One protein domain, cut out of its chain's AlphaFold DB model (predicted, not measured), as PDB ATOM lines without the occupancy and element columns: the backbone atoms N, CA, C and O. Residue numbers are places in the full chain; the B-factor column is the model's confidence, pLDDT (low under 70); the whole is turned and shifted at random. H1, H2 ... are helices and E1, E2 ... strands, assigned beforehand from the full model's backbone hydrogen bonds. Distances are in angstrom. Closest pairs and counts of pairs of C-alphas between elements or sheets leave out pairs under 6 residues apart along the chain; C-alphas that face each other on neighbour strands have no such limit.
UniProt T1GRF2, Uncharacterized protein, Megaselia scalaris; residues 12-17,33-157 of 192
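What this domain is: This is residues 12 to 17 and 33 to 157 of the 192 residues of an uncharacterized protein of Megaselia scalaris (UniProt T1GRF2). A small three-stranded sheet lies in the middle, between the long helices H1 and H6, which only graze it. The helical hairpin of H3 and H4 packs at the end of E3, H5 meets H6 as a V beyond it, and the stretches 42 to 47, 74 to 79 and 125 to 130 stick out. The printed part has 131 residues, with six named helices and three named strands in the order E1 E2 H1 H2 E3 H3 H4 H5 H6; the sheet runs E1 E2 E3, mixed, and the class is mixed, helices and strands. It is compact, with a radius of gyration of the C-alphas of 15.8 A and spans of 48 by 34 by 31 A.

How they stand to each other: In the sheet, E2, residues 51 to 57, is the inner strand. E1, residues 35 to 39, is antiparallel to it at 158 degrees, a hairpin, with N 54 and O 37 at 3.0 A, within hydrogen-bond range. E3, residues 84 to 90, is parallel to E2 at 19 degrees, with N 53 and O 85 at 2.8 A. E2, H1 (residues 59 to 73), H2 (residues 79 to 82) and E3 form a strand-helix-strand unit, two parallel neighbour strands with helices between, its crossover right-handed. H1 only grazes the sheet with residues 59 to 65; H2 is not on it. H6, residues 133 to 149, only grazes the sheet with residues 142 to 147; the closest C-alphas of E3 and H6, Tyr 87 and Leu 147, are 7.4 A apart. H3, residues 95 to 103, and H4, residues 105 to 111, only graze the sheet too. They touch as a hairpin, C-alphas of Ala 101 and His 108 closest at 4.1 A, at a shallow tilt of 33 degrees, only just short of steep, opposite ways. H5, residues 114 to 124, touches H6 at a steep tilt of 50 degrees, with the C-alphas of Ala 123 and Asp 135 closest at 5.7 A. H1 and H6 are apart. Every O i to N i+4 pair is within hydrogen-bond range in H1, H3, H5 and H6, and 2 of 3 in H4; H2 is too short for such a pair.

Where its parts are: E2 is 19.1 A long and E3 19.2 A; E1 begins at C-alpha 35 (-37.965, -34.114, -39.331). H1 spans 20.6 A, H5 15.3 A and H6 24.2 A, ending at C-alpha 149 (-43.710, -14.667, -31.710).

The domain as a whole: The C-alphas of Pro 77 and Asp 131, the two farthest apart, are 49.3 A apart. Residues 18 to 32 are not printed; C-alphas 17 and 33 are 9.3 A apart across this cut. E1 to E2 is a long link. The mean pLDDT of the printed part is 75.2; 39 residues are under 70, among them 12 to 17 and 33 to 49.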
ATOM      1  N   PHE A  12     -30.961 -26.772 -43.684       33.31
ATOM      2  CA  PHE A  12     -30.234 -28.037 -43.725       33.31
ATOM      3  C   PHE A  12     -31.146 -29.128 -43.172       33.31
ATOM      4  O   PHE A  12     -31.494 -29.131 -41.992       33.31
ATOM      5  N   TYR A  13     -31.548 -30.040 -44.052       36.72
ATOM      6  CA  TYR A  13     -32.252 -31.257 -43.676       36.72
ATOM      7  C   TYR A  13     -31.212 -32.270 -43.196       36.72
ATOM      8  O   TYR A  13     -30.451 -32.807 -43.999       36.72
ATOM      9  N   SER A  14     -31.158 -32.539 -41.895       32.62
ATOM     10  CA  SER A  14     -30.463 -33.722 -41.392       32.62
ATOM     11  C   SER A  14     -31.511 -34.783 -41.086       32.62
ATOM     12  O   SER A  14     -32.154 -34.742 -40.037       32.62
ATOM     13  N   LYS A  15     -31.696 -35.742 -42.002       31.19
ATOM     14  CA  LYS A  15     -32.362 -37.003 -41.661       31.19
ATOM     15  C   LYS A  15     -31.417 -37.707 -40.689       31.19
ATOM     16  O   LYS A  15     -30.330 -38.104 -41.103       31.19
ATOM     17  N   LEU A  16     -31.780 -37.844 -39.412       33.28
ATOM     18  CA  LEU A  16     -31.109 -38.831 -38.565       33.28
ATOM     19  C   LEU A  16     -31.597 -40.206 -39.033       33.28
ATOM     20  O   LEU A  16     -32.552 -40.772 -38.511       33.28
ATOM     21  N   SER A  17     -30.977 -40.728 -40.086       27.31
ATOM     22  CA  SER A  17     -30.961 -42.163 -40.319       27.31
ATOM     23  C   SER A  17     -30.039 -42.763 -39.264       27.31
ATOM     24  O   SER A  17     -28.820 -42.760 -39.437       27.31
ATOM     25  N   GLU A  33     -41.083 -40.664 -39.848       39.09
ATOM     26  CA  GLU A  33     -39.981 -39.798 -40.244       39.09
ATOM     27  C   GLU A  33     -39.820 -38.629 -39.258       39.09
ATOM     28  O   GLU A  33     -40.613 -37.691 -39.251       39.09
ATOM     29  N   ALA A  34     -38.787 -38.665 -38.416       39.94
ATOM     30  CA  ALA A  34     -38.396 -37.505 -37.623       39.94
ATOM     31  C   ALA A  34     -37.794 -36.433 -38.534       39.94
ATOM     32  O   ALA A  34     -36.765 -36.649 -39.179       39.94
ATOM     33  N   ILE A  35     -38.432 -35.266 -38.567       46.38
ATOM     34  CA  ILE A  35     -37.965 -34.114 -39.331       46.38
ATOM     35  C   ILE A  35     -37.335 -33.120 -38.356       46.38
ATOM     36  O   ILE A  35     -38.020 -32.498 -37.546       46.38
ATOM     37  N   PHE A  36     -36.014 -32.972 -38.450       51.84
ATOM     38  CA  PHE A  36     -35.244 -31.952 -37.745       51.84
ATOM     39  C   PHE A  36     -34.997 -30.781 -38.695       51.84
ATOM     40  O   PHE A  36     -34.442 -30.971 -39.781       51.84
ATOM     41  N   LEU A  37     -35.407 -29.573 -38.307       52.66
ATOM     42  CA  LEU A  37     -35.143 -28.365 -39.087       52.66
ATOM     43  C   LEU A  37     -34.266 -27.417 -38.269       52.66
ATOM     44  O   LEU A  37     -34.719 -26.788 -37.311       52.66
ATOM     45  N   ILE A  38     -32.999 -27.303 -38.675       52.66
ATOM     46  CA  ILE A  38     -32.114 -26.232 -38.214       52.66
ATOM     47  C   ILE A  38     -32.445 -24.998 -39.040       52.66
ATOM     48  O   ILE A  38     -32.207 -24.966 -40.249       52.66
ATOM     49  N   ILE A  39     -32.977 -23.970 -38.387       53.72
ATOM     50  CA  ILE A  39     -33.234 -22.685 -39.033       53.72
ATOM     51  C   ILE A  39     -32.022 -21.805 -38.749       53.72
ATOM     52  O   ILE A  39     -31.945 -21.138 -37.716       53.72
ATOM     53  N   ASN A  40     -31.037 -21.844 -39.650       45.97
ATOM     54  CA  ASN A  40     -29.903 -20.934 -39.584       45.97
ATOM     55  C   ASN A  40     -30.285 -19.580 -40.194       45.97
ATOM     56  O   ASN A  40     -30.626 -19.493 -41.373       45.97
ATOM     57  N   CYS A  41     -30.139 -18.507 -39.420       38.50
ATOM     58  CA  CYS A  41     -30.129 -17.151 -39.953       38.50
ATOM     59  C   CYS A  41     -28.996 -16.348 -39.304       38.50
ATOM     60  O   CYS A  41     -29.192 -15.787 -38.228       38.50
ATOM     61  N   ASN A  42     -27.835 -16.252 -39.969       42.97
ATOM     62  CA  ASN A  42     -27.327 -15.008 -40.585       42.97
ATOM     63  C   ASN A  42     -25.871 -15.180 -41.082       42.97
ATOM     64  O   ASN A  42     -24.978 -15.507 -40.305       42.97
ATOM     65  N   SER A  43     -25.618 -14.881 -42.360       42.16
ATOM     66  CA  SER A  43     -24.282 -14.788 -42.971       42.16
ATOM     67  C   SER A  43     -23.616 -13.443 -42.662       42.16
ATOM     68  O   SER A  43     -23.308 -12.672 -43.569       42.16
ATOM     69  N   ASN A  44     -23.418 -13.117 -41.384       42.59
ATOM     70  CA  ASN A  44     -22.694 -11.905 -41.006       42.59
ATOM     71  C   ASN A  44     -21.791 -12.168 -39.798       42.59
ATOM     72  O   ASN A  44     -22.204 -12.852 -38.867       42.59
ATOM     73  N   ALA A  45     -20.569 -11.624 -39.823       41.75
ATOM     74  CA  ALA A  45     -19.478 -11.871 -38.869       41.75
ATOM     75  C   ALA A  45     -19.712 -11.240 -37.475       41.75
ATOM     76  O   ALA A  45     -18.897 -10.473 -36.966       41.75
ATOM     77  N   LYS A  46     -20.865 -11.527 -36.869       46.47
ATOM     78  CA  LYS A  46     -21.250 -11.174 -35.498       46.47
ATOM     79  C   LYS A  46     -21.143 -12.417 -34.598       46.47
ATOM     80  O   LYS A  46     -21.107 -13.525 -35.133       46.47
ATOM     81  N   PRO A  47     -21.057 -12.256 -33.259       43.97
ATOM     82  CA  PRO A  47     -20.974 -13.378 -32.316       43.97
ATOM     83  C   PRO A  47     -22.040 -14.444 -32.613       43.97
ATOM     84  O   PRO A  47     -23.108 -14.068 -33.105       43.97
ATOM     85  N   PRO A  48     -21.768 -15.740 -32.344       53.56
ATOM     86  CA  PRO A  48     -22.604 -16.841 -32.815       53.56
ATOM     87  C   PRO A  48     -24.073 -16.588 -32.478       53.56
ATOM     88  O   PRO A  48     -24.448 -16.520 -31.305       53.56
ATOM     89  N   ALA A  49     -24.892 -16.380 -33.511       62.34
ATOM     90  CA  ALA A  49     -26.319 -16.173 -33.336       62.34
ATOM     91  C   ALA A  49     -26.921 -17.410 -32.656       62.34
ATOM     92  O   ALA A  49     -26.516 -18.535 -32.953       62.34
ATOM     93  N   THR A  50     -27.878 -17.210 -31.746       72.38
ATOM     94  CA  THR A  50     -28.619 -18.313 -31.124       72.38
ATOM     95  C   THR A  50     -29.167 -19.238 -32.212       72.38
ATOM     96  O   THR A  50     -29.926 -18.803 -33.083       72.38
ATOM     97  N   ILE A  51     -28.791 -20.511 -32.156       76.50
ATOM     98  CA  ILE A  51     -29.234 -21.541 -33.087       76.50
ATOM     99  C   ILE A  51     -30.654 -21.940 -32.695       76.50
ATOM    100  O   ILE A  51     -30.903 -22.399 -31.578       76.50
ATOM    101  N   LYS A  52     -31.593 -21.756 -33.627       80.00
ATOM    102  CA  LYS A  52     -32.980 -22.191 -33.470       80.00
ATOM    103  C   LYS A  52     -33.134 -23.608 -34.008       80.00
ATOM    104  O   LYS A  52     -32.845 -23.871 -35.176       80.00
ATOM    105  N   ILE A  53     -33.616 -24.497 -33.154       82.69
ATOM    106  CA  ILE A  53     -33.844 -25.905 -33.453       82.69
ATOM    107  C   ILE A  53     -35.346 -26.151 -33.410       82.69
ATOM    108  O   ILE A  53     -35.949 -26.028 -32.348       82.69
ATOM    109  N   LEU A  54     -35.949 -26.484 -34.548       86.62
ATOM    110  CA  LEU A  54     -37.363 -26.830 -34.632       86.62
ATOM    111  C   LEU A  54     -37.532 -28.352 -34.610       86.62
ATOM    112  O   LEU A  54     -37.014 -29.056 -35.480       86.62
ATOM    113  N   LEU A  55     -38.276 -28.834 -33.619       87.81
ATOM    114  CA  LEU A  55     -38.624 -30.233 -33.416       87.81
ATOM    115  C   LEU A  55     -40.092 -30.430 -33.771       87.81
ATOM    116  O   LEU A  55     -40.962 -29.901 -33.084       87.81
ATOM    117  N   ILE A  56     -40.360 -31.197 -34.826       88.31
ATOM    118  CA  ILE A  56     -41.722 -31.516 -35.255       88.31
ATOM    119  C   ILE A  56     -41.936 -33.020 -35.100       88.31
ATOM    120  O   ILE A  56     -41.354 -33.804 -35.850       88.31
ATOM    121  N   GLY A  57     -42.745 -33.439 -34.127       85.44
ATOM    122  CA  GLY A  57     -42.955 -34.866 -33.880       85.44
ATOM    123  C   GLY A  57     -43.644 -35.194 -32.561       85.44
ATOM    124  O   GLY A  57     -44.226 -34.331 -31.911       85.44
ATOM    125  N   ASN A  58     -43.582 -36.468 -32.186       85.06
ATOM    126  CA  ASN A  58     -44.184 -37.012 -30.969       85.06
ATOM    127  C   ASN A  58     -43.141 -37.193 -29.845       85.06
ATOM    128  O   ASN A  58     -41.974 -36.812 -29.982       85.06
ATOM    129  N   ASP A  59     -43.556 -37.833 -28.746       83.50
ATOM    130  CA  ASP A  59     -42.704 -38.132 -27.584       83.50
ATOM    131  C   ASP A  59     -41.375 -38.832 -27.931       83.50
ATOM    132  O   ASP A  59     -40.368 -38.602 -27.259       83.50
ATOM    133  N   TRP A  60     -41.326 -39.645 -28.992       82.75
ATOM    134  CA  TRP A  60     -40.100 -40.345 -29.386       82.75
ATOM    135  C   TRP A  60     -39.012 -39.385 -29.882       82.75
ATOM    136  O   TRP A  60     -37.853 -39.499 -29.470       82.75
ATOM    137  N   LEU A  61     -39.379 -38.408 -30.722       82.44
ATOM    138  CA  LEU A  61     -38.442 -37.386 -31.200       82.44
ATOM    139  C   LEU A  61     -37.903 -36.565 -30.026       82.44
ATOM    140  O   LEU A  61     -36.703 -36.288 -29.967       82.44
ATOM    141  N   GLN A  62     -38.776 -36.207 -29.083       80.38
ATOM    142  CA  GLN A  62     -38.397 -35.430 -27.904       80.38
ATOM    143  C   GLN A  62     -37.447 -36.213 -26.998       80.38
ATOM    144  O   GLN A  62     -36.388 -35.702 -26.645       80.38
ATOM    145  N   GLY A  63     -37.767 -37.472 -26.684       81.44
ATOM    146  CA  GLY A  63     -36.908 -38.327 -25.865       81.44
ATOM    147  C   GLY A  63     -35.547 -38.594 -26.514       81.44
ATOM    148  O   GLY A  63     -34.515 -38.561 -25.843       81.44
ATOM    149  N   THR A  64     -35.520 -38.800 -27.833       81.25
ATOM    150  CA  THR A  64     -34.269 -38.960 -28.588       81.25
ATOM    151  C   THR A  64     -33.451 -37.673 -28.569       81.25
ATOM    152  O   THR A  64     -32.261 -37.716 -28.266       81.25
ATOM    153  N   THR A  65     -34.078 -36.523 -28.829       83.19
ATOM    154  CA  THR A  65     -33.402 -35.216 -28.803       83.19
ATOM    155  C   THR A  65     -32.857 -34.897 -27.416       83.19
ATOM    156  O   THR A  65     -31.721 -34.450 -27.306       83.19
ATOM    157  N   LEU A  66     -33.623 -35.171 -26.359       83.00
ATOM    158  CA  LEU A  66     -33.221 -34.935 -24.975       83.00
ATOM    159  C   LEU A  66     -32.002 -35.773 -24.576       83.00
ATOM    160  O   LEU A  66     -31.078 -35.242 -23.968       83.00
ATOM    161  N   ARG A  67     -31.965 -37.057 -24.956       80.06
ATOM    162  CA  ARG A  67     -30.800 -37.918 -24.705       80.06
ATOM    163  C   ARG A  67     -29.542 -37.355 -25.369       80.06
ATOM    164  O   ARG A  67     -28.555 -37.116 -24.687       80.06
ATOM    165  N   HIS A  68     -29.622 -37.022 -26.658       78.44
ATOM    166  CA  HIS A  68     -28.495 -36.408 -27.369       78.44
ATOM    167  C   HIS A  68     -28.112 -35.040 -26.794       78.44
ATOM    168  O   HIS A  68     -26.933 -34.706 -26.752       78.44
ATOM    169  N   TYR A  69     -29.089 -34.240 -26.363       79.25
ATOM    170  CA  TYR A  69     -28.844 -32.953 -25.718       79.25
ATOM    171  C   TYR A  69     -27.997 -33.131 -24.452       79.25
ATOM    172  O   TYR A  69     -26.987 -32.447 -24.308       79.25
ATOM    173  N   VAL A  70     -28.364 -34.075 -23.580       78.69
ATOM    174  CA  VAL A  70     -27.616 -34.367 -22.348       78.69
ATOM    175  C   VAL A  70     -26.236 -34.944 -22.661       78.69
ATOM    176  O   VAL A  70     -25.248 -34.440 -22.132       78.69
ATOM    177  N   ASP A  71     -26.137 -35.908 -23.577       73.38
ATOM    178  CA  ASP A  71     -24.859 -36.533 -23.946       73.38
ATOM    179  C   ASP A  71     -23.870 -35.522 -24.557       73.38
ATOM    180  O   ASP A  71     -22.679 -35.516 -24.239       73.38
ATOM    181  N   LEU A  72     -24.355 -34.638 -25.438       69.69
ATOM    182  CA  LEU A  72     -23.511 -33.684 -26.161       69.69
ATOM    183  C   LEU A  72     -23.186 -32.429 -25.351       69.69
ATOM    184  O   LEU A  72     -22.096 -31.879 -25.527       69.69
ATOM    185  N   LEU A  73     -24.113 -31.938 -24.519       69.94
ATOM    186  CA  LEU A  73     -23.918 -30.710 -23.740       69.94
ATOM    187  C   LEU A  73     -23.463 -30.950 -22.305       69.94
ATOM    188  O   LEU A  73     -22.896 -30.032 -21.723       69.94
ATOM    189  N   GLY A  74     -23.619 -32.157 -21.753       66.69
ATOM    190  CA  GLY A  74     -23.136 -32.492 -20.408       66.69
ATOM    191  C   GLY A  74     -21.624 -32.304 -20.235       66.69
ATOM    192  O   GLY A  74     -21.142 -32.103 -19.125       66.69
ATOM    193  N   VAL A  75     -20.875 -32.298 -21.342       68.12
ATOM    194  CA  VAL A  75     -19.421 -32.068 -21.388       68.12
ATOM    195  C   VAL A  75     -19.030 -30.675 -21.903       68.12
ATOM    196  O   VAL A  75     -17.843 -30.371 -22.035       68.12
ATOM    197  N   ARG A  76     -20.007 -29.826 -22.252       66.44
ATOM    198  CA  ARG A  76     -19.771 -28.481 -22.796       66.44
ATOM    199  C   ARG A  76     -19.812 -27.432 -21.684       66.44
ATOM    200  O   ARG A  76     -20.508 -27.619 -20.690       66.44
ATOM    201  N   PRO A  77     -19.095 -26.305 -21.839       65.81
ATOM    202  CA  PRO A  77     -19.204 -25.218 -20.880       65.81
ATOM    203  C   PRO A  77     -20.642 -24.645 -20.823       65.81
ATOM    204  O   PRO A  77     -21.368 -24.709 -21.819       65.81
ATOM    205  N   PRO A  78     -21.081 -24.094 -19.673       66.19
ATOM    206  CA  PRO A  78     -22.485 -23.719 -19.440       66.19
ATOM    207  C   PRO A  78     -23.053 -22.659 -20.398       66.19
ATOM    208  O   PRO A  78     -24.267 -22.562 -20.577       66.19
ATOM    209  N   ASP A  79     -22.191 -21.863 -21.029       68.88
ATOM    210  CA  ASP A  79     -22.559 -20.836 -22.006       68.88
ATOM    211  C   ASP A  79     -23.164 -21.427 -23.291       68.88
ATOM    212  O   ASP A  79     -24.004 -20.781 -23.919       68.88
ATOM    213  N   TRP A  80     -22.858 -22.683 -23.634       70.31
ATOM    214  CA  TRP A  80     -23.432 -23.379 -24.795       70.31
ATOM    215  C   TRP A  80     -24.953 -23.490 -24.742       70.31
ATOM    216  O   TRP A  80     -25.616 -23.367 -25.773       70.31
ATOM    217  N   VAL A  81     -25.522 -23.660 -23.546       67.06
ATOM    218  CA  VAL A  81     -26.977 -23.751 -23.357       67.06
ATOM    219  C   VAL A  81     -27.665 -22.453 -23.787       67.06
ATOM    220  O   VAL A  81     -28.756 -22.488 -24.348       67.06
ATOM    221  N   SER A  82     -27.002 -21.306 -23.612       72.00
ATOM    222  CA  SER A  82     -27.541 -19.998 -24.012       72.00
ATOM    223  C   SER A  82     -27.537 -19.767 -25.531       72.00
ATOM    224  O   SER A  82     -28.258 -18.899 -26.036       72.00
ATOM    225  N   HIS A  83     -26.773 -20.570 -26.279       73.06
ATOM    226  CA  HIS A  83     -26.688 -20.502 -27.736       73.06
ATOM    227  C   HIS A  83     -27.712 -21.385 -28.450       73.06
ATOM    228  O   HIS A  83     -27.862 -21.248 -29.663       73.06
ATOM    229  N   LEU A  84     -28.436 -22.254 -27.739       77.62
ATOM    230  CA  LEU A  84     -29.433 -23.143 -28.328       77.62
ATOM    231  C   LEU A  84     -30.838 -22.749 -27.885       77.62
ATOM    232  O   LEU A  84     -31.098 -22.512 -26.708       77.62
ATOM    233  N   ARG A  85     -31.771 -22.716 -28.836       83.50
ATOM    234  CA  ARG A  85     -33.193 -22.541 -28.544       83.50
ATOM    235  C   ARG A  85     -34.007 -23.592 -29.274       83.50
ATOM    236  O   ARG A  85     -34.049 -23.600 -30.503       83.50
ATOM    237  N   PHE A  86     -34.682 -24.432 -28.502       86.44
ATOM    238  CA  PHE A  86     -35.585 -25.450 -29.015       86.44
ATOM    239  C   PHE A  86     -36.993 -24.877 -29.190       86.44
ATOM    240  O   PHE A  86     -37.486 -24.134 -28.344       86.44
ATOM    241  N   TYR A  87     -37.614 -25.226 -30.308       89.69
ATOM    242  CA  TYR A  87     -38.990 -24.926 -30.667       89.69
ATOM    243  C   TYR A  87     -39.688 -26.259 -30.863       89.69
ATOM    244  O   TYR A  87     -39.311 -27.028 -31.743       89.69
ATOM    245  N   GLU A  88     -40.675 -26.540 -30.030       90.88
ATOM    246  CA  GLU A  88     -41.402 -27.801 -30.072       90.88
ATOM    247  C   GLU A  88     -42.720 -27.598 -30.826       90.88
ATOM    248  O   GLU A  88     -43.420 -26.608 -30.617       90.88
ATOM    249  N   VAL A  89     -43.020 -28.503 -31.757       93.06
ATOM    250  CA  VAL A  89     -44.292 -28.566 -32.477       93.06
ATOM    251  C   VAL A  89     -44.782 -30.015 -32.428       93.06
ATOM    252  O   VAL A  89     -44.168 -30.890 -33.052       93.06
ATOM    253  N   PRO A  90     -45.886 -30.301 -31.727       92.69
ATOM    254  CA  PRO A  90     -46.324 -31.668 -31.516       92.69
ATOM    255  C   PRO A  90     -47.010 -32.203 -32.771       92.69
ATOM    256  O   PRO A  90     -47.869 -31.543 -33.349       92.69
ATOM    257  N   ILE A  91     -46.697 -33.432 -33.165       88.06
ATOM    258  CA  ILE A  91     -47.523 -34.215 -34.091       88.06
ATOM    259  C   ILE A  91     -47.845 -35.537 -33.404       88.06
ATOM    260  O   ILE A  91     -46.942 -36.271 -33.013       88.06
ATOM    261  N   GLY A  92     -49.134 -35.843 -33.253       85.56
ATOM    262  CA  GLY A  92     -49.588 -36.992 -32.473       85.56
ATOM    263  C   GLY A  92     -49.406 -36.787 -30.964       85.56
ATOM    264  O   GLY A  92     -49.473 -35.671 -30.452       85.56
ATOM    265  N   THR A  93     -49.209 -37.877 -30.222       83.94
ATOM    266  CA  THR A  93     -49.101 -37.830 -28.758       83.94
ATOM    267  C   THR A  93     -47.752 -37.262 -28.309       83.94
ATOM    268  O   THR A  93     -46.713 -37.894 -28.507       83.94
ATOM    269  N   CYS A  94     -47.779 -36.092 -27.666       88.44
ATOM    270  CA  CYS A  94     -46.602 -35.456 -27.080       88.44
ATOM    271  C   CYS A  94     -46.901 -34.955 -25.655       88.44
ATOM    272  O   CYS A  94     -47.659 -34.008 -25.444       88.44
ATOM    273  N   THR A  95     -46.317 -35.617 -24.666       88.94
ATOM    274  CA  THR A  95     -46.412 -35.309 -23.238       88.94
ATOM    275  C   THR A  95     -45.687 -34.001 -22.910       88.94
ATOM    276  O   THR A  95     -46.229 -33.163 -22.191       88.94
ATOM    277  N   MET A  96     -44.521 -33.773 -23.526       88.38
ATOM    278  CA  MET A  96     -43.781 -32.507 -23.425       88.38
ATOM    279  C   MET A  96     -44.647 -31.316 -23.846       88.38
ATOM    280  O   MET A  96     -44.722 -30.315 -23.142       88.38
ATOM    281  N   SER A  97     -45.339 -31.437 -24.978       90.38
ATOM    282  CA  SER A  97     -46.224 -30.385 -25.476       90.38
ATOM    283  C   SER A  97     -47.377 -30.094 -24.516       90.38
ATOM    284  O   SER A  97     -47.683 -28.932 -24.262       90.38
ATOM    285  N   LYS A  98     -47.979 -31.126 -23.906       91.88
ATOM    286  CA  LYS A  98     -49.010 -30.934 -22.869       91.88
ATOM    287  C   LYS A  98     -48.465 -30.172 -21.664       91.88
ATOM    288  O   LYS A  98     -49.145 -29.282 -21.158       91.88
ATOM    289  N   TYR A  99     -47.243 -30.487 -21.231       90.81
ATOM    290  CA  TYR A  99     -46.573 -29.747 -20.166       90.81
ATOM    291  C   TYR A  99     -46.342 -28.282 -20.569       90.81
ATOM    292  O   TYR A  99     -46.787 -27.384 -19.853       90.81
ATOM    293  N   LEU A 100     -45.760 -28.026 -21.747       90.62
ATOM    294  CA  LEU A 100     -45.553 -26.674 -22.285       90.62
ATOM    295  C   LEU A 100     -46.861 -25.879 -22.371       90.62
ATOM    296  O   LEU A 100     -46.925 -24.736 -21.929       90.62
ATOM    297  N   ALA A 101     -47.930 -26.504 -22.858       92.94
ATOM    298  CA  ALA A 101     -49.254 -25.906 -22.953       92.94
ATOM    299  C   ALA A 101     -49.910 -25.635 -21.589       92.94
ATOM    300  O   ALA A 101     -50.852 -24.851 -21.525       92.94
ATOM    301  N   SER A 102     -49.445 -26.262 -20.504       92.31
ATOM    302  CA  SER A 102     -49.946 -25.983 -19.151       92.31
ATOM    303  C   SER A 102     -49.254 -24.791 -18.485       92.31
ATOM    304  O   SER A 102     -49.830 -24.176 -17.591       92.31
ATOM    305  N   ILE A 103     -48.039 -24.446 -18.929       90.69
ATOM    306  CA  ILE A 103     -47.231 -23.357 -18.356       90.69
ATOM    307  C   ILE A 103     -47.106 -22.133 -19.275       90.69
ATOM    308  O   ILE A 103     -46.731 -21.060 -18.806       90.69
ATOM    309  N   ASP A 104     -47.428 -22.265 -20.565       90.75
ATOM    310  CA  ASP A 104     -47.424 -21.180 -21.548       90.75
ATOM    311  C   ASP A 104     -48.736 -21.161 -22.350       90.75
ATOM    312  O   ASP A 104     -48.982 -21.982 -23.240       90.75
ATOM    313  N   GLN A 105     -49.574 -20.161 -22.064       91.69
ATOM    314  CA  GLN A 105     -50.863 -19.971 -22.730       91.69
ATOM    315  C   GLN A 105     -50.721 -19.595 -24.217       91.69
ATOM    316  O   GLN A 105     -51.592 -19.925 -25.027       91.69
ATOM    317  N   SER A 106     -49.631 -18.919 -24.597       91.94
ATOM    318  CA  SER A 106     -49.362 -18.564 -25.996       91.94
ATOM    319  C   SER A 106     -49.049 -19.822 -26.793       91.94
ATOM    320  O   SER A 106     -49.629 -20.034 -27.859       91.94
ATOM    321  N   TYR A 107     -48.204 -20.694 -26.241       93.94
ATOM    322  CA  TYR A 107     -47.934 -22.009 -26.809       93.94
ATOM    323  C   TYR A 107     -49.214 -22.868 -26.870       93.94
ATOM    324  O   TYR A 107     -49.536 -23.419 -27.928       93.94
ATOM    325  N   HIS A 108     -50.004 -22.909 -25.788       94.25
ATOM    326  CA  HIS A 108     -51.284 -23.628 -25.748       94.25
ATOM    327  C   HIS A 108     -52.213 -23.216 -26.894       94.25
ATOM    328  O   HIS A 108     -52.771 -24.069 -27.579       94.25
ATOM    329  N   SER A 109     -52.347 -21.911 -27.153       94.62
ATOM    330  CA  SER A 109     -53.213 -21.402 -28.222       94.62
ATOM    331  C   SER A 109     -52.821 -21.893 -29.623       94.62
ATOM    332  O   SER A 109     -53.678 -21.999 -30.500       94.62
ATOM    333  N   MET A 110     -51.542 -22.221 -29.838       94.50
ATOM    334  CA  MET A 110     -51.042 -22.692 -31.129       94.50
ATOM    335  C   MET A 110     -51.173 -24.207 -31.273       94.50
ATOM    336  O   MET A 110     -51.631 -24.673 -32.320       94.50
ATOM    337  N   PHE A 111     -50.797 -24.957 -30.232       95.75
ATOM    338  CA  PHE A 111     -50.578 -26.405 -30.327       95.75
ATOM    339  C   PHE A 111     -51.297 -27.246 -29.265       95.75
ATOM    340  O   PHE A 111     -51.426 -28.453 -29.431       95.75
ATOM    341  N   GLY A 112     -51.800 -26.629 -28.192       94.56
ATOM    342  CA  GLY A 112     -52.509 -27.309 -27.101       94.56
ATOM    343  C   GLY A 112     -54.009 -27.511 -27.339       94.56
ATOM    344  O   GLY A 112     -54.680 -28.100 -26.496       94.56
ATOM    345  N   THR A 113     -54.545 -27.019 -28.460       95.25
ATOM    346  CA  THR A 113     -55.977 -27.095 -28.791       95.25
ATOM    347  C   THR A 113     -56.302 -28.293 -29.683       95.25
ATOM    348  O   THR A 113     -55.493 -28.704 -30.515       95.25
ATOM    349  N   GLU A 114     -57.534 -28.804 -29.593       94.44
ATOM    350  CA  GLU A 114     -58.034 -29.861 -30.492       94.44
ATOM    351  C   GLU A 114     -57.966 -29.454 -31.972       94.44
ATOM    352  O   GLU A 114     -57.764 -30.295 -32.845       94.44
ATOM    353  N   ASN A 115     -58.068 -28.152 -32.258       95.50
ATOM    354  CA  ASN A 115     -57.946 -27.615 -33.610       95.50
ATOM    355  C   ASN A 115     -56.596 -27.971 -34.255       95.50
ATOM    356  O   ASN A 115     -56.562 -28.282 -35.444       95.50
ATOM    357  N   TRP A 116     -55.500 -27.942 -33.489       95.31
ATOM    358  CA  TRP A 116     -54.187 -28.344 -33.994       95.31
ATOM    359  C   TRP A 116     -54.145 -29.837 -34.331       95.31
ATOM    360  O   TRP A 116     -53.703 -30.204 -35.417       95.31
ATOM    361  N   VAL A 117     -54.674 -30.687 -33.446       91.81
ATOM    362  CA  VAL A 117     -54.724 -32.144 -33.655       91.81
ATOM    363  C   VAL A 117     -55.504 -32.483 -34.926       91.81
ATOM    364  O   VAL A 117     -54.987 -33.174 -35.800       91.81
ATOM    365  N   GLN A 118     -56.699 -31.911 -35.086       91.75
ATOM    366  CA  GLN A 118     -57.530 -32.112 -36.276       91.75
ATOM    367  C   GLN A 118     -56.847 -31.603 -37.552       91.75
ATOM    368  O   GLN A 118     -56.978 -32.213 -38.610       91.75
ATOM    369  N   LEU A 119     -56.126 -30.478 -37.477       89.69
ATOM    370  CA  LEU A 119     -55.360 -29.951 -38.608       89.69
ATOM    371  C   LEU A 119     -54.245 -30.922 -39.024       89.69
ATOM    372  O   LEU A 119     -54.089 -31.188 -40.214       89.69
ATOM    373  N   CYS A 120     -53.519 -31.499 -38.062       89.19
ATOM    374  CA  CYS A 120     -52.516 -32.527 -38.333       89.19
ATOM    375  C   CYS A 120     -53.125 -33.783 -38.967       89.19
ATOM    376  O   CYS A 120     -52.567 -34.303 -39.928       89.19
ATOM    377  N   GLU A 121     -54.264 -34.262 -38.464       86.94
ATOM    378  CA  GLU A 121     -54.949 -35.446 -39.003       86.94
ATOM    379  C   GLU A 121     -55.411 -35.231 -40.448       86.94
ATOM    380  O   GLU A 121     -55.156 -36.074 -41.309       86.94
ATOM    381  N   ARG A 122     -56.024 -34.076 -40.746       84.94
ATOM    382  CA  ARG A 122     -56.434 -33.722 -42.115       84.94
ATOM    383  C   ARG A 122     -55.247 -33.583 -43.064       84.94
ATOM    384  O   ARG A 122     -55.335 -34.018 -44.212       84.94
ATOM    385  N   ALA A 123     -54.138 -33.021 -42.582       82.00
ATOM    386  CA  ALA A 123     -52.904 -32.927 -43.354       82.00
ATOM    387  C   ALA A 123     -52.244 -34.302 -43.584       82.00
ATOM    388  O   ALA A 123     -51.630 -34.512 -44.630       82.00
ATOM    389  N   ALA A 124     -52.376 -35.240 -42.639       77.38
ATOM    390  CA  ALA A 124     -51.786 -36.578 -42.710       77.38
ATOM    391  C   ALA A 124     -52.617 -37.590 -43.521       77.38
ATOM    392  O   ALA A 124     -52.047 -38.508 -44.105       77.38
ATOM    393  N   ALA A 125     -53.943 -37.436 -43.597       71.62
ATOM    394  CA  ALA A 125     -54.852 -38.368 -44.280       71.62
ATOM    395  C   ALA A 125     -54.688 -38.436 -45.820       71.62
ATOM    396  O   ALA A 125     -55.423 -39.155 -46.501       71.62
ATOM    397  N   CYS A 126     -53.741 -37.702 -46.406       60.88
ATOM    398  CA  CYS A 126     -53.617 -37.547 -47.852       60.88
ATOM    399  C   CYS A 126     -52.681 -38.575 -48.499       60.88
ATOM    400  O   CYS A 126     -51.461 -38.490 -48.392       60.88
ATOM    401  N   ILE A 127     -53.265 -39.470 -49.299       52.53
ATOM    402  CA  ILE A 127     -52.543 -40.330 -50.254       52.53
ATOM    403  C   ILE A 127     -52.301 -39.591 -51.593       52.53
ATOM    404  O   ILE A 127     -51.369 -39.925 -52.321       52.53
ATOM    405  N   ASN A 128     -53.078 -38.540 -51.907       51.62
ATOM    406  CA  ASN A 128     -52.958 -37.748 -53.140       51.62
ATOM    407  C   ASN A 128     -52.800 -36.244 -52.841       51.62
ATOM    408  O   ASN A 128     -53.622 -35.640 -52.162       51.62
ATOM    409  N   ALA A 129     -51.743 -35.632 -53.384       52.16
ATOM    410  CA  ALA A 129     -51.228 -34.306 -53.016       52.16
ATOM    411  C   ALA A 129     -52.103 -33.083 -53.387       52.16
ATOM    412  O   ALA A 129     -51.710 -31.952 -53.101       52.16
ATOM    413  N   MET A 130     -53.247 -33.274 -54.052       56.53
ATOM    414  CA  MET A 130     -54.045 -32.171 -54.610       56.53
ATOM    415  C   MET A 130     -55.110 -31.629 -53.640       56.53
ATOM    416  O   MET A 130     -55.429 -30.448 -53.720       56.53
ATOM    417  N   ASP A 131     -55.633 -32.452 -52.723       60.12
ATOM    418  CA  ASP A 131     -56.871 -32.123 -51.991       60.12
ATOM    419  C   ASP A 131     -56.672 -31.156 -50.809       60.12
ATOM    420  O   ASP A 131     -57.502 -30.278 -50.601       60.12
ATOM    421  N   ASN A 132     -55.547 -31.221 -50.081       64.88
ATOM    422  CA  ASN A 132     -55.393 -30.489 -48.807       64.88
ATOM    423  C   ASN A 132     -54.156 -29.577 -48.737       64.88
ATOM    424  O   ASN A 132     -53.549 -29.391 -47.678       64.88
ATOM    425  N   LYS A 133     -53.779 -28.936 -49.854       73.50
ATOM    426  CA  LYS A 133     -52.698 -27.927 -49.857       73.50
ATOM    427  C   LYS A 133     -52.962 -26.796 -48.848       73.50
ATOM    428  O   LYS A 133     -52.016 -26.254 -48.283       73.50
ATOM    429  N   SER A 134     -54.228 -26.449 -48.607       83.00
ATOM    430  CA  SER A 134     -54.633 -25.420 -47.643       83.00
ATOM    431  C   SER A 134     -54.303 -25.780 -46.195       83.00
ATOM    432  O   SER A 134     -53.780 -24.920 -45.492       83.00
ATOM    433  N   ASP A 135     -54.534 -27.026 -45.758       83.00
ATOM    434  CA  ASP A 135     -54.236 -27.454 -44.382       83.00
ATOM    435  C   ASP A 135     -52.722 -27.431 -44.122       83.00
ATOM    436  O   ASP A 135     -52.265 -26.890 -43.116       83.00
ATOM    437  N   VAL A 136     -51.917 -27.928 -45.070       80.31
ATOM    438  CA  VAL A 136     -50.446 -27.878 -44.967       80.31
ATOM    439  C   VAL A 136     -49.950 -26.430 -44.905       80.31
ATOM    440  O   VAL A 136     -49.094 -26.097 -44.087       80.31
ATOM    441  N   VAL A 137     -50.501 -25.542 -45.738       82.44
ATOM    442  CA  VAL A 137     -50.171 -24.110 -45.701       82.44
ATOM    443  C   VAL A 137     -50.583 -23.482 -44.365       82.44
ATOM    444  O   VAL A 137     -49.827 -22.685 -43.809       82.44
ATOM    445  N   GLU A 138     -51.737 -23.848 -43.808       87.38
ATOM    446  CA  GLU A 138     -52.163 -23.375 -42.491       87.38
ATOM    447  C   GLU A 138     -51.208 -23.841 -41.381       87.38
ATOM    448  O   GLU A 138     -50.802 -23.024 -40.545       87.38
ATOM    449  N   MET A 139     -50.789 -25.113 -41.400       87.19
ATOM    450  CA  MET A 139     -49.791 -25.649 -40.469       87.19
ATOM    451  C   MET A 139     -48.489 -24.851 -40.541       87.19
ATOM    452  O   MET A 139     -48.004 -24.370 -39.515       87.19
ATOM    453  N   LEU A 140     -47.954 -24.652 -41.749       85.12
ATOM    454  CA  LEU A 140     -46.719 -23.897 -41.966       85.12
ATOM    455  C   LEU A 140     -46.843 -22.452 -41.474       85.12
ATOM    456  O   LEU A 140     -45.956 -21.971 -40.772       85.12
ATOM    457  N   ASN A 141     -47.961 -21.777 -41.750       86.88
ATOM    458  CA  ASN A 141     -48.213 -20.418 -41.263       86.88
ATOM    459  C   ASN A 141     -48.293 -20.351 -39.731       86.88
ATOM    460  O   ASN A 141     -47.876 -19.362 -39.119       86.88
ATOM    461  N   ARG A 142     -48.834 -21.383 -39.079       93.12
ATOM    462  CA  ARG A 142     -48.888 -21.466 -37.614       93.12
ATOM    463  C   ARG A 142     -47.498 -21.676 -37.012       93.12
ATOM    464  O   ARG A 142     -47.126 -20.927 -36.112       93.12
ATOM    465  N   ILE A 143     -46.712 -22.599 -37.568       88.69
ATOM    466  CA  ILE A 143     -45.310 -22.833 -37.182       88.69
ATOM    467  C   ILE A 143     -44.477 -21.567 -37.404       88.69
ATOM    468  O   ILE A 143     -43.701 -21.164 -36.540       88.69
ATOM    469  N   GLN A 144     -44.671 -20.886 -38.532       86.31
ATOM    470  CA  GLN A 144     -43.989 -19.633 -38.817       86.31
ATOM    471  C   GLN A 144     -44.332 -18.581 -37.763       86.31
ATOM    472  O   GLN A 144     -43.419 -17.965 -37.218       86.31
ATOM    473  N   ARG A 145     -45.613 -18.388 -37.421       89.50
ATOM    474  CA  ARG A 145     -45.998 -17.463 -36.345       89.50
ATOM    475  C   ARG A 145     -45.312 -17.827 -35.031       89.50
ATOM    476  O   ARG A 145     -44.678 -16.952 -34.453       89.50
ATOM    477  N   TYR A 146     -45.319 -19.099 -34.641       90.75
ATOM    478  CA  TYR A 146     -44.619 -19.570 -33.445       90.75
ATOM    479  C   TYR A 146     -43.131 -19.177 -33.434       90.75
ATOM    480  O   TYR A 146     -42.651 -18.591 -32.466       90.75
ATOM    481  N   LEU A 147     -42.406 -19.391 -34.535       85.62
ATOM    482  CA  LEU A 147     -40.980 -19.048 -34.641       85.62
ATOM    483  C   LEU A 147     -40.681 -17.543 -34.511       85.62
ATOM    484  O   LEU A 147     -39.570 -17.173 -34.103       85.62
ATOM    485  N   HIS A 148     -41.642 -16.689 -34.876       84.50
ATOM    486  CA  HIS A 148     -41.525 -15.229 -34.826       84.50
ATOM    487  C   HIS A 148     -42.011 -14.635 -33.503       84.50
ATOM    488  O   HIS A 148     -41.451 -13.640 -33.052       84.50
ATOM    489  N   THR A 149     -43.042 -15.222 -32.894       82.81
ATOM    490  CA  THR A 149     -43.710 -14.667 -31.710       82.81
ATOM    491  C   THR A 149     -43.393 -15.417 -30.423       82.81
ATOM    492  O   THR A 149     -43.897 -15.024 -29.375       82.81
ATOM    493  N   ALA A 150     -42.602 -16.495 -30.471       76.06
ATOM    494  CA  ALA A 150     -42.189 -17.203 -29.264       76.06
ATOM    495  C   ALA A 150     -41.511 -16.242 -28.280       76.06
ATOM    496  O   ALA A 150     -40.605 -15.486 -28.649       76.06
ATOM    497  N   GLY A 151     -41.975 -16.295 -27.033       72.00
ATOM    498  CA  GLY A 151     -41.504 -15.457 -25.941       72.00
ATOM    499  C   GLY A 151     -40.111 -15.843 -25.420       72.00
ATOM    500  O   GLY A 151     -39.295 -16.437 -26.136       72.00
ATOM    501  N   PRO A 152     -39.799 -15.477 -24.165       75.88
ATOM    502  CA  PRO A 152     -38.578 -15.909 -23.492       75.88
ATOM    503  C   PRO A 152     -38.424 -17.436 -23.501       75.88
ATOM    504  O   PRO A 152     -39.405 -18.172 -23.526       75.88
ATOM    505  N   CYS A 153     -37.180 -17.921 -23.468       77.62
ATOM    506  CA  CYS A 153     -36.925 -19.357 -23.414       77.62
ATOM    507  C   CYS A 153     -37.322 -19.902 -22.040       77.62
ATOM    508  O   CYS A 153     -36.654 -19.610 -21.045       77.62
ATOM    509  N   THR A 154     -38.374 -20.714 -21.997       82.12
ATOM    510  CA  THR A 154     -38.753 -21.458 -20.796       82.12
ATOM    511  C   THR A 154     -37.641 -22.436 -20.438       82.12
ATOM    512  O   THR A 154     -37.210 -23.228 -21.275       82.12
ATOM    513  N   GLN A 155     -37.150 -22.357 -19.203       80.44
ATOM    514  CA  GLN A 155     -36.210 -23.341 -18.676       80.44
ATOM    515  C   GLN A 155     -37.006 -24.560 -18.228       80.44
ATOM    516  O   GLN A 155     -37.870 -24.457 -17.360       80.44
ATOM    517  N   ILE A 156     -36.732 -25.696 -18.857       82.31
ATOM    518  CA  ILE A 156     -37.424 -26.946 -18.583       82.31
ATOM    519  C   ILE A 156     -36.520 -27.790 -17.678       82.31
ATOM    520  O   ILE A 156     -35.384 -28.064 -18.071       82.31
ATOM    521  N   PRO A 157     -36.973 -28.186 -16.475       81.75
ATOM    522  CA  PRO A 157     -36.181 -29.050 -15.610       81.75
ATOM    523  C   PRO A 157     -36.003 -30.426 -16.263       81.75
ATOM    524  O   PRO A 157     -36.970 -31.022 -16.736       81.75
TER     525      PRO A 157